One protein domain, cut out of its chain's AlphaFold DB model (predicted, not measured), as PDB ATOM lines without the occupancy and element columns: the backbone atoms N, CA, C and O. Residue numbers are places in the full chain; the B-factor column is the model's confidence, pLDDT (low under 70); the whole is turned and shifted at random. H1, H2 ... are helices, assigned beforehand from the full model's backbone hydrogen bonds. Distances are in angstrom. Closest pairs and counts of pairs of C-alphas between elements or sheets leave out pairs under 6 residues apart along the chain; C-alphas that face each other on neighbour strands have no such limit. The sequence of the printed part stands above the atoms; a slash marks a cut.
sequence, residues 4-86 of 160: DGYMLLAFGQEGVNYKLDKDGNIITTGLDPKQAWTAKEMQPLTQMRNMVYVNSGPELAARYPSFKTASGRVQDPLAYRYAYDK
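This is residues 4 to 86 of the 160 residues of an uncharacterized protein of Chloroflexi bacterium RBG_16_56_8 (UniProt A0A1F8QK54). With little regular structure, this is a loop-rich domain: H1 and H2 cross at one end beside the winding loop of residues 12 to 44, while H3 lies between them and H4. The 83 printed residues include four named helices, H1 to H4 in chain order, and no named strand; the class is all helix, with 30 residues in helices. It is only just compact, close to loose, with radius of gyration of the C-alphas 13.7 A and spans of 33 by 29 by 26 A.

H1, residues 4 to 11, touches H2, residues 45 to 51; their closest C-alphas, of Ala 10 and Arg 49, are 4.6 A apart. H3, residues 57 to 63, and H4, residues 77 to 84, are close but not clearly touching; their closest C-alphas, of Ala 61 and Leu 78, are 7.4 A apart. H1 and H2 are apart from H3 and H4. Every O i to N i+4 pair is within hydrogen-bond range in H1 and H3, 3 of 4 in H4 and 0 of 3 in H2, where 2 of 4 O i to N i+3 pairs are.

H1 begins at C-alpha 4 (-15.841, 28.466, 182.628) and H4, 11.8 A long, ends at C-alpha 84 (-6.714, 52.080, 162.074).

The printed part has no cut; the links H1 to H2 and H3 to H4 are long. Residues 4 to 5, 45 to 52 and 54 have pLDDT under 70.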
ATOM      1  N   ASP A   4     -14.671  28.960 183.380       64.75
ATOM      2  CA  ASP A   4     -15.841  28.466 182.628       64.75
ATOM      3  C   ASP A   4     -17.014  29.458 182.496       64.75
ATOM      4  O   ASP A   4     -17.755  29.415 181.525       64.75
ATOM      5  N   GLY A   5     -17.182  30.421 183.414       68.88
ATOM      6  CA  GLY A   5     -18.331  31.345 183.367       68.88
ATOM      7  C   GLY A   5     -18.278  32.339 182.201       68.88
ATOM      8  O   GLY A   5     -19.283  32.586 181.538       68.88
ATOM      9  N   TYR A   6     -17.091  32.882 181.925       74.88
ATOM     10  CA  TYR A   6     -16.879  33.812 180.817       74.88
ATOM     11  C   TYR A   6     -17.130  33.126 179.469       74.88
ATOM     12  O   TYR A   6     -17.936  33.612 178.681       74.88
ATOM     13  N   MET A   7     -16.503  31.967 179.235       80.00
ATOM     14  CA  MET A   7     -16.644  31.217 177.984       80.00
ATOM     15  C   MET A   7     -18.067  30.696 177.784       80.00
ATOM     16  O   MET A   7     -18.604  30.803 176.682       80.00
ATOM     17  N   LEU A   8     -18.714  30.232 178.856       80.25
ATOM     18  CA  LEU A   8     -20.103  29.786 178.828       80.25
ATOM     19  C   LEU A   8     -21.068  30.906 178.418       80.25
ATOM     20  O   LEU A   8     -21.947  30.688 177.586       80.25
ATOM     21  N   LEU A   9     -20.888  32.116 178.956       79.25
ATOM     22  CA  LEU A   9     -21.704  33.284 178.599       79.25
ATOM     23  C   LEU A   9     -21.363  33.846 177.210       79.25
ATOM     24  O   LEU A   9     -22.220  34.431 176.548       79.25
ATOM     25  N   ALA A  10     -20.116  33.679 176.775       78.19
ATOM     26  CA  ALA A  10     -19.580  34.191 175.522       78.19
ATOM     27  C   ALA A  10     -19.930  33.326 174.299       78.19
ATOM     28  O   ALA A  10     -20.310  33.859 173.252       78.19
ATOM     29  N   PHE A  11     -19.762  32.009 174.426       83.38
ATOM     30  CA  PHE A  11     -19.762  31.047 173.320       83.38
ATOM     31  C   PHE A  11     -20.532  29.755 173.631       83.38
ATOM     32  O   PHE A  11     -20.701  28.928 172.737       83.38
ATOM     33  N   GLY A  12     -21.028  29.576 174.858       85.25
ATOM     34  CA  GLY A  12     -21.686  28.345 175.296       85.25
ATOM     35  C   GLY A  12     -20.698  27.294 175.794       85.25
ATOM     36  O   GLY A  12     -19.624  27.615 176.287       85.25
ATOM     37  N   GLN A  13     -21.068  26.023 175.690       88.50
ATOM     38  CA  GLN A  13     -20.266  24.901 176.168       88.50
ATOM     39  C   GLN A  13     -19.236  24.457 175.114       88.50
ATOM     40  O   GLN A  13     -19.576  24.254 173.942       88.50
ATOM     41  N   GLU A  14     -17.981  24.262 175.529       89.19
ATOM     42  CA  GLU A  14     -16.928  23.731 174.655       89.19
ATOM     43  C   GLU A  14     -17.261  22.298 174.201       89.19
ATOM     44  O   GLU A  14     -17.799  21.489 174.954       89.19
ATOM     45  N   GLY A  15     -16.983  21.985 172.936       88.25
ATOM     46  CA  GLY A  15     -17.317  20.714 172.296       88.25
ATOM     47  C   GLY A  15     -18.772  20.598 171.828       88.25
ATOM     48  O   GLY A  15     -19.053  19.731 171.004       88.25
ATOM     49  N   VAL A  16     -19.666  21.484 172.286       89.31
ATOM     50  CA  VAL A  16     -21.080  21.541 171.874       89.31
ATOM     51  C   VAL A  16     -21.328  22.759 170.989       89.31
ATOM     52  O   VAL A  16     -21.743  22.631 169.839       89.31
ATOM     53  N   ASN A  17     -21.034  23.950 171.515       89.62
ATOM     54  CA  ASN A  17     -21.317  25.221 170.856       89.62
ATOM     55  C   ASN A  17     -20.079  25.825 170.182       89.62
ATOM     56  O   ASN A  17     -20.214  26.505 169.163       89.62
ATOM     57  N   TYR A  18     -18.883  25.555 170.712       90.38
ATOM     58  CA  TYR A  18     -17.608  26.007 170.153       90.38
ATOM     59  C   TYR A  18     -16.475  25.002 170.411       90.38
ATOM     60  O   TYR A  18     -16.620  24.095 171.226       90.38
ATOM     61  N   LYS A  19     -15.347  25.156 169.716       91.25
ATOM     62  CA  LYS A  19     -14.074  24.465 169.977       91.25
ATOM     63  C   LYS A  19     -12.931  25.470 169.909       91.25
ATOM     64  O   LYS A  19     -13.072  26.505 169.258       91.25
ATOM     65  N   LEU A  20     -11.804  25.141 170.530       88.50
ATOM     66  CA  LEU A  20     -10.547  25.854 170.329       88.50
ATOM     67  C   LEU A  20      -9.711  25.158 169.253       88.50
ATOM     68  O   LEU A  20      -9.588  23.931 169.244       88.50
ATOM     69  N   ASP A  21      -9.154  25.933 168.325       86.00
ATOM     70  CA  ASP A  21      -8.110  25.433 167.435       86.00
ATOM     71  C   ASP A  21      -6.741  25.395 168.142       86.00
ATOM     72  O   ASP A  21      -6.585  25.798 169.297       86.00
ATOM     73  N   LYS A  22      -5.724  24.896 167.433       84.69
ATOM     74  CA  LYS A  22      -4.340  24.797 167.931       84.69
ATOM     75  C   LYS A  22      -3.719  26.142 168.346       84.69
ATOM     76  O   LYS A  22      -2.739  26.138 169.081       84.69
ATOM     77  N   ASP A  23      -4.264  27.254 167.859       80.75
ATOM     78  CA  ASP A  23      -3.789  28.610 168.125       80.75
ATOM     79  C   ASP A  23      -4.673  29.314 169.182       80.75
ATOM     80  O   ASP A  23      -4.456  30.482 169.497       80.75
ATOM     81  N   GLY A  24      -5.655  28.605 169.758       80.62
ATOM     82  CA  GLY A  24      -6.570  29.114 170.779       80.62
ATOM     83  C   GLY A  24      -7.748  29.926 170.231       80.62
ATOM     84  O   GLY A  24      -8.423  30.604 171.007       80.62
ATOM     85  N   ASN A  25      -8.019  29.882 168.923       83.56
ATOM     86  CA  ASN A  25      -9.154  30.592 168.336       83.56
ATOM     87  C   ASN A  25     -10.449  29.794 168.468       83.56
ATOM     88  O   ASN A  25     -10.475  28.569 168.351       83.56
ATOM     89  N   ILE A  26     -11.550  30.524 168.622       87.88
ATOM     90  CA  ILE A  26     -12.895  29.960 168.681       87.88
ATOM     91  C   ILE A  26     -13.342  29.552 167.280       87.88
ATOM     92  O   ILE A  26     -13.534  30.397 166.404       87.88
ATOM     93  N   ILE A  27     -13.569  28.257 167.083       88.94
ATOM     94  CA  ILE A  27     -14.027  27.675 165.822       88.94
ATOM     95  C   ILE A  27     -15.316  26.869 166.015       88.94
ATOM     96  O   ILE A  27     -15.612  26.358 167.096       88.94
ATOM     97  N   THR A  28     -16.083  26.722 164.936       90.75
ATOM     98  CA  THR A  28     -17.299  25.886 164.884       90.75
ATOM     99  C   THR A  28     -17.165  24.699 163.928       90.75
ATOM    100  O   THR A  28     -18.093  23.907 163.769       90.75
ATOM    101  N   THR A  29     -15.997  24.542 163.297       88.44
ATOM    102  CA  THR A  29     -15.734  23.461 162.342       88.44
ATOM    103  C   THR A  29     -15.856  22.098 163.026       88.44
ATOM    104  O   THR A  29     -15.249  21.848 164.068       88.44
ATOM    105  N   GLY A  30     -16.643  21.198 162.431       86.94
ATOM    106  CA  GLY A  30     -16.883  19.860 162.977       86.94
ATOM    107  C   GLY A  30     -17.785  19.834 164.217       86.94
ATOM    108  O   GLY A  30     -17.659  18.913 165.026       86.94
ATOM    109  N   LEU A  31     -18.634  20.848 164.409       90.62
ATOM    110  CA  LEU A  31     -19.773  20.831 165.334       90.62
ATOM    111  C   LEU A  31     -21.087  20.665 164.562       90.62
ATOM    112  O   LEU A  31     -21.128  20.909 163.355       90.62
ATOM    113  N   ASP A  32     -22.161  20.281 165.259       91.25
ATOM    114  CA  ASP A  32     -23.513  20.343 164.694       91.25
ATOM    115  C   ASP A  32     -23.839  21.810 164.340       91.25
ATOM    116  O   ASP A  32     -23.854  22.661 165.237       91.25
ATOM    117  N   PRO A  33     -24.127  22.136 163.063       89.19
ATOM    118  CA  PRO A  33     -24.433  23.499 162.640       89.19
ATOM    119  C   PRO A  33     -25.598  24.149 163.392       89.19
ATOM    120  O   PRO A  33     -25.647  25.372 163.448       89.19
ATOM    121  N   LYS A  34     -26.527  23.363 163.958       89.50
ATOM    122  CA  LYS A  34     -27.654  23.877 164.756       89.50
ATOM    123  C   LYS A  34     -27.279  24.185 166.202       89.50
ATOM    124  O   LYS A  34     -27.944  24.996 166.838       89.50
ATOM    125  N   GLN A  35     -26.243  23.532 166.722       89.19
ATOM    126  CA  GLN A  35     -25.762  23.739 168.090       89.19
ATOM    127  C   GLN A  35     -24.569  24.679 168.156       89.19
ATOM    128  O   GLN A  35     -24.268  25.196 169.228       89.19
ATOM    129  N   ALA A  36     -23.900  24.946 167.037       90.94
ATOM    130  CA  ALA A  36     -22.862  25.954 166.989       90.94
ATOM    131  C   ALA A  36     -23.397  27.290 167.537       90.94
ATOM    132  O   ALA A  36     -24.361  27.834 167.009       90.94
ATOM    133  N   TRP A  37     -22.727  27.864 168.536       87.19
ATOM    134  CA  TRP A  37     -22.201  29.206 168.354       87.19
ATOM    135  C   TRP A  37     -23.032  30.264 167.616       87.19
ATOM    136  O   TRP A  37     -23.738  31.116 168.157       87.19
ATOM    137  N   THR A  38     -22.817  30.211 166.308       86.88
ATOM    138  CA  THR A  38     -23.255  31.134 165.271       86.88
ATOM    139  C   THR A  38     -24.654  30.827 164.737       86.88
ATOM    140  O   THR A  38     -25.163  31.585 163.913       86.88
ATOM    141  N   ALA A  39     -25.273  29.721 165.153       87.56
ATOM    142  CA  ALA A  39     -26.592  29.298 164.703       87.56
ATOM    143  C   ALA A  39     -27.690  30.257 165.183       87.56
ATOM    144  O   ALA A  39     -27.560  30.955 166.194       87.56
ATOM    145  N   LYS A  40     -28.812  30.276 164.458       85.94
ATOM    146  CA  LYS A  40     -29.971  31.107 164.809       85.94
ATOM    147  C   LYS A  40     -30.590  30.662 166.137       85.94
ATOM    148  O   LYS A  40     -31.036  31.487 166.926       85.94
ATOM    149  N   GLU A  41     -30.588  29.363 166.388       85.75
ATOM    150  CA  GLU A  41     -31.151  28.717 167.570       85.75
ATOM    151  C   GLU A  41     -30.335  29.033 168.829       85.75
ATOM    152  O   GLU A  41     -30.890  29.106 169.923       85.75
ATOM    153  N   MET A  42     -29.036  29.302 168.667       84.56
ATOM    154  CA  MET A  42     -28.129  29.610 169.771       84.56
ATOM    155  C   MET A  42     -28.080  31.101 170.118       84.56
ATOM    156  O   MET A  42     -27.466  31.470 171.119       84.56
ATOM    157  N   GLN A  43     -28.786  31.960 169.366       77.44
ATOM    158  CA  GLN A  43     -28.828  33.408 169.597       77.44
ATOM    159  C   GLN A  43     -29.159  33.834 171.045       77.44
ATOM    160  O   GLN A  43     -28.635  34.870 171.455       77.44
ATOM    161  N   PRO A  44     -29.934  33.090 171.863       77.81
ATOM    162  CA  PRO A  44     -30.115  33.415 173.281       77.81
ATOM    163  C   PRO A  44     -28.820  33.422 174.110       77.81
ATOM    164  O   PRO A  44     -28.620  34.355 174.886       77.81
ATOM    165  N   LEU A  45     -27.897  32.467 173.902       69.44
ATOM    166  CA  LEU A  45     -26.548  32.521 174.507       69.44
ATOM    167  C   LEU A  45     -25.858  33.824 174.122       69.44
ATOM    168  O   LEU A  45     -25.206  34.513 174.901       69.44
ATOM    169  N   THR A  46     -26.098  34.194 172.879       64.50
ATOM    170  CA  THR A  46     -25.483  35.324 172.260       64.50
ATOM    171  C   THR A  46     -26.106  36.691 172.629       64.50
ATOM    172  O   THR A  46     -25.626  37.736 172.195       64.50
ATOM    173  N   GLN A  47     -27.150  36.743 173.452       65.56
ATOM    174  CA  GLN A  47     -27.580  38.007 174.068       65.56
ATOM    175  C   GLN A  47     -26.798  38.293 175.355       65.56
ATOM    176  O   GLN A  47     -26.570  39.450 175.702       65.56
ATOM    177  N   MET A  48     -26.310  37.247 176.032       66.94
ATOM    178  CA  MET A  48     -25.551  37.383 177.278       66.94
ATOM    179  C   MET A  48     -24.090  37.793 177.053       66.94
ATOM    180  O   MET A  48     -23.491  38.410 177.931       66.94
ATOM    181  N   ARG A  49     -23.535  37.551 175.856       69.50
ATOM    182  CA  ARG A  49     -22.169  37.966 175.472       69.50
ATOM    183  C   ARG A  49     -21.892  39.467 175.623       69.50
ATOM    184  O   ARG A  49     -20.770  39.831 175.958       69.50
ATOM    185  N   ASN A  50     -22.896  40.338 175.473       66.19
ATOM    186  CA  ASN A  50     -22.726  41.781 175.705       66.19
ATOM    187  C   ASN A  50     -22.328  42.120 177.153       66.19
ATOM    188  O   ASN A  50     -21.774  43.186 177.389       66.19
ATOM    189  N   MET A  51     -22.605  41.232 178.113       66.00
ATOM    190  CA  MET A  51     -22.257  41.440 179.521       66.00
ATOM    191  C   MET A  51     -20.819  41.031 179.854       66.00
ATOM    192  O   MET A  51     -20.350  41.329 180.947       66.00
ATOM    193  N   VAL A  52     -20.136  40.323 178.948       67.62
ATOM    194  CA  VAL A  52     -18.814  39.740 179.220       67.62
ATOM    195  C   VAL A  52     -17.742  40.138 178.209       67.62
ATOM    196  O   VAL A  52     -16.575  40.170 178.579       67.62
ATOM    197  N   TYR A  53     -18.088  40.460 176.960       70.19
ATOM    198  CA  TYR A  53     -17.090  40.769 175.932       70.19
ATOM    199  C   TYR A  53     -16.261  42.008 176.265       70.19
ATOM    200  O   TYR A  53     -16.791  43.093 176.507       70.19
ATOM    201  N   VAL A  54     -14.943  41.840 176.181       69.56
ATOM    202  CA  VAL A  54     -13.956  42.923 176.291       69.56
ATOM    203  C   VAL A  54     -13.332  43.247 174.930       69.56
ATOM    204  O   VAL A  54     -12.458  44.104 174.838       69.56
ATOM    205  N   ASN A  55     -13.811  42.597 173.862       74.19
ATOM    206  CA  ASN A  55     -13.323  42.712 172.490       74.19
ATOM    207  C   ASN A  55     -11.826  42.389 172.368       74.19
ATOM    208  O   ASN A  55     -11.084  43.089 171.675       74.19
ATOM    209  N   SER A  56     -11.381  41.322 173.037       74.06
ATOM    210  CA  SER A  56     -10.029  40.789 172.854       74.06
ATOM    211  C   SER A  56      -9.790  40.317 171.409       74.06
ATOM    212  O   SER A  56     -10.727  40.081 170.644       74.06
ATOM    213  N   GLY A  57      -8.521  40.163 171.017       77.00
ATOM    214  CA  GLY A  57      -8.148  39.687 169.676       77.00
ATOM    215  C   GLY A  57      -8.879  38.401 169.247       77.00
ATOM    216  O   GLY A  57      -9.488  38.405 168.176       77.00
ATOM    217  N   PRO A  58      -8.902  37.342 170.082       77.38
ATOM    218  CA  PRO A  58      -9.640  36.112 169.787       77.38
ATOM    219  C   PRO A  58     -11.160  36.310 169.655       77.38
ATOM    220  O   PRO A  58     -11.775  35.735 168.757       77.38
ATOM    221  N   GLU A  59     -11.776  37.149 170.497       77.31
ATOM    222  CA  GLU A  59     -13.209  37.475 170.387       77.31
ATOM    223  C   GLU A  59     -13.524  38.153 169.052       77.31
ATOM    224  O   GLU A  59     -14.490  37.804 168.372       77.31
ATOM    225  N   LEU A  60     -12.703  39.134 168.673       82.38
ATOM    226  CA  LEU A  60     -12.867  39.859 167.422       82.38
ATOM    227  C   LEU A  60     -12.711  38.918 166.224       82.38
ATOM    228  O   LEU A  60     -13.565  38.946 165.338       82.38
ATOM    229  N   ALA A  61     -11.692  38.051 166.230       82.75
ATOM    230  CA  ALA A  61     -11.454  37.062 165.176       82.75
ATOM    231  C   ALA A  61     -12.638  36.099 164.993       82.75
ATOM    232  O   ALA A  61     -13.030  35.807 163.864       82.75
ATOM    233  N   ALA A  62     -13.255  35.661 166.093       82.56
ATOM    234  CA  ALA A  62     -14.423  34.785 166.062       82.56
ATOM    235  C   ALA A  62     -15.680  35.482 165.508       82.56
ATOM    236  O   ALA A  62     -16.486  34.867 164.810       82.56
ATOM    237  N   ARG A  63     -15.870  36.770 165.824       81.50
ATOM    238  CA  ARG A  63     -17.052  37.552 165.415       81.50
ATOM    239  C   ARG A  63     -16.977  38.068 163.987       81.50
ATOM    240  O   ARG A  63     -18.010  38.199 163.335       81.50
ATOM    241  N   TYR A  64     -15.775  38.395 163.534       85.44
ATOM    242  CA  TYR A  64     -15.533  39.046 162.256       85.44
ATOM    243  C   TYR A  64     -14.555  38.224 161.408       85.44
ATOM    244  O   TYR A  64     -13.488  38.723 161.044       85.44
ATOM    245  N   PRO A  65     -14.894  36.957 161.095       86.75
ATOM    246  CA  PRO A  65     -14.009  36.100 160.330       86.75
ATOM    247  C   PRO A  65     -13.845  36.630 158.905       86.75
ATOM    248  O   PRO A  65     -14.773  37.174 158.298       86.75
ATOM    249  N   SER A  66     -12.662  36.401 158.344       89.25
ATOM    250  CA  SER A  66     -12.437  36.610 156.918       89.25
ATOM    251  C   SER A  66     -13.285  35.643 156.088       89.25
ATOM    252  O   SER A  66     -13.383  34.457 156.406       89.25
ATOM    253  N   PHE A  67     -13.861  36.120 154.985       88.06
ATOM    254  CA  PHE A  67     -14.664  35.297 154.076       88.06
ATOM    255  C   PHE A  67     -14.371  35.609 152.607       88.06
ATOM    256  O   PHE A  67     -13.870  36.679 152.265       88.06
ATOM    257  N   LYS A  68     -14.680  34.670 151.706       92.12
ATOM    258  CA  LYS A  68     -14.586  34.884 150.253       92.12
ATOM    259  C   LYS A  68     -15.957  35.228 149.685       92.12
ATOM    260  O   LYS A  68     -16.936  34.537 149.945       92.12
ATOM    261  N   THR A  69     -16.019  36.289 148.890       91.12
ATOM    262  CA  THR A  69     -17.221  36.647 148.118       91.12
ATOM    263  C   THR A  69     -17.410  35.702 146.930       91.12
ATOM    264  O   THR A  69     -16.478  34.998 146.542       91.12
ATOM    265  N   ALA A  70     -18.579  35.751 146.283       93.12
ATOM    266  CA  ALA A  70     -18.854  34.987 145.058       93.12
ATOM    267  C   ALA A  70     -17.827  35.240 143.932       93.12
ATOM    268  O   ALA A  70     -17.552  34.353 143.135       93.12
ATOM    269  N   SER A  71     -17.213  36.429 143.902       92.38
ATOM    270  CA  SER A  71     -16.147  36.788 142.950       92.38
ATOM    271  C   SER A  71     -14.762  36.209 143.293       92.38
ATOM    272  O   SER A  71     -13.796  36.457 142.579       92.38
ATOM    273  N   GLY A  72     -14.627  35.495 144.414       90.81
ATOM    274  CA  GLY A  72     -13.357  34.972 144.925       90.81
ATOM    275  C   GLY A  72     -12.537  35.970 145.750       90.81
ATOM    276  O   GLY A  72     -11.572  35.565 146.401       90.81
ATOM    277  N   ARG A  73     -12.923  37.255 145.792       91.44
ATOM    278  CA  ARG A  73     -12.256  38.273 146.621       91.44
ATOM    279  C   ARG A  73     -12.423  37.959 148.109       91.44
ATOM    280  O   ARG A  73     -13.553  37.762 148.562       91.44
ATOM    281  N   VAL A  74     -11.312  37.980 148.846       92.69
ATOM    282  CA  VAL A  74     -11.281  37.882 150.313       92.69
ATOM    283  C   VAL A  74     -11.732  39.212 150.918       92.69
ATOM    284  O   VAL A  74     -11.269  40.273 150.506       92.69
ATOM    285  N   GLN A  75     -12.653  39.143 151.868       91.75
ATOM    286  CA  GLN A  75     -13.085  40.239 152.724       91.75
ATOM    287  C   GLN A  75     -12.614  39.923 154.138       91.75
ATOM    288  O   GLN A  75     -12.997  38.890 154.684       91.75
ATOM    289  N   ASP A  76     -11.792  40.801 154.704       90.88
ATOM    290  CA  ASP A  76     -11.328  40.723 156.088       90.88
ATOM    291  C   ASP A  76     -11.793  41.980 156.836       90.88
ATOM    292  O   ASP A  76     -11.186  43.045 156.687       90.88
ATOM    293  N   PRO A  77     -12.892  41.905 157.608       87.81
ATOM    294  CA  PRO A  77     -13.408  43.069 158.319       87.81
ATOM    295  C   PRO A  77     -12.445  43.603 159.392       87.81
ATOM    296  O   PRO A  77     -12.461  44.800 159.684       87.81
ATOM    297  N   LEU A  78     -11.588  42.752 159.971       90.12
ATOM    298  CA  LEU A  78     -10.640  43.171 161.007       90.12
ATOM    299  C   LEU A  78      -9.410  43.865 160.437       90.12
ATOM    300  O   LEU A  78      -8.809  44.681 161.137       90.12
ATOM    301  N   ALA A  79      -9.079  43.635 159.165       89.44
ATOM    302  CA  ALA A  79      -7.995  44.347 158.494       89.44
ATOM    303  C   ALA A  79      -8.162  45.873 158.588       89.44
ATOM    304  O   ALA A  79      -7.176  46.585 158.783       89.44
ATOM    305  N   TYR A  80      -9.401  46.379 158.520       85.38
ATOM    306  CA  TYR A  80      -9.682  47.805 158.704       85.38
ATOM    307  C   TYR A  80      -9.334  48.279 160.119       85.38
ATOM    308  O   TYR A  80      -8.655  49.292 160.285       85.38
ATOM    309  N   ARG A  81      -9.748  47.524 161.144       83.50
ATOM    310  CA  ARG A  81      -9.431  47.834 162.543       83.50
ATOM    311  C   ARG A  81      -7.921  47.846 162.776       83.50
ATOM    312  O   ARG A  81      -7.404  48.821 163.304       83.50
ATOM    313  N   TYR A  82      -7.211  46.822 162.309       86.19
ATOM    314  CA  TYR A  82      -5.756  46.736 162.450       86.19
ATOM    315  C   TYR A  82      -5.005  47.817 161.665       86.19
ATOM    316  O   TYR A  82      -3.906  48.209 162.054       86.19
ATOM    317  N   ALA A  83      -5.563  48.299 160.553       88.81
ATOM    318  CA  ALA A  83      -5.016  49.444 159.833       88.81
ATOM    319  C   ALA A  83      -5.234  50.757 160.600       88.81
ATOM    320  O   ALA A  83      -4.337  51.602 160.616       88.81
ATOM    321  N   TYR A  84      -6.392  50.914 161.251       83.81
ATOM    322  CA  TYR A  84      -6.714  52.080 162.074       83.81
ATOM    323  C   TYR A  84      -5.880  52.137 163.357       83.81
ATOM    324  O   TYR A  84      -5.377  53.199 163.701       83.81
ATOM    325  N   ASP A  85      -5.643  50.995 164.008       81.81
ATOM    326  CA  ASP A  85      -4.806  50.905 165.215       81.81
ATOM    327  C   ASP A  85      -3.350  51.363 164.972       81.81
ATOM    328  O   ASP A  85      -2.622  51.654 165.916       81.81
ATOM    329  N   LYS A  86      -2.913  51.439 163.706       87.00
ATOM    330  CA  LYS A  86      -1.594  51.962 163.305       87.00
ATOM    331  C   LYS A  86      -1.584  53.466 163.035       87.00
ATOM    332  O   LYS A  86      -0.509  54.028 162.829       87.00
TER     333      LYS A  86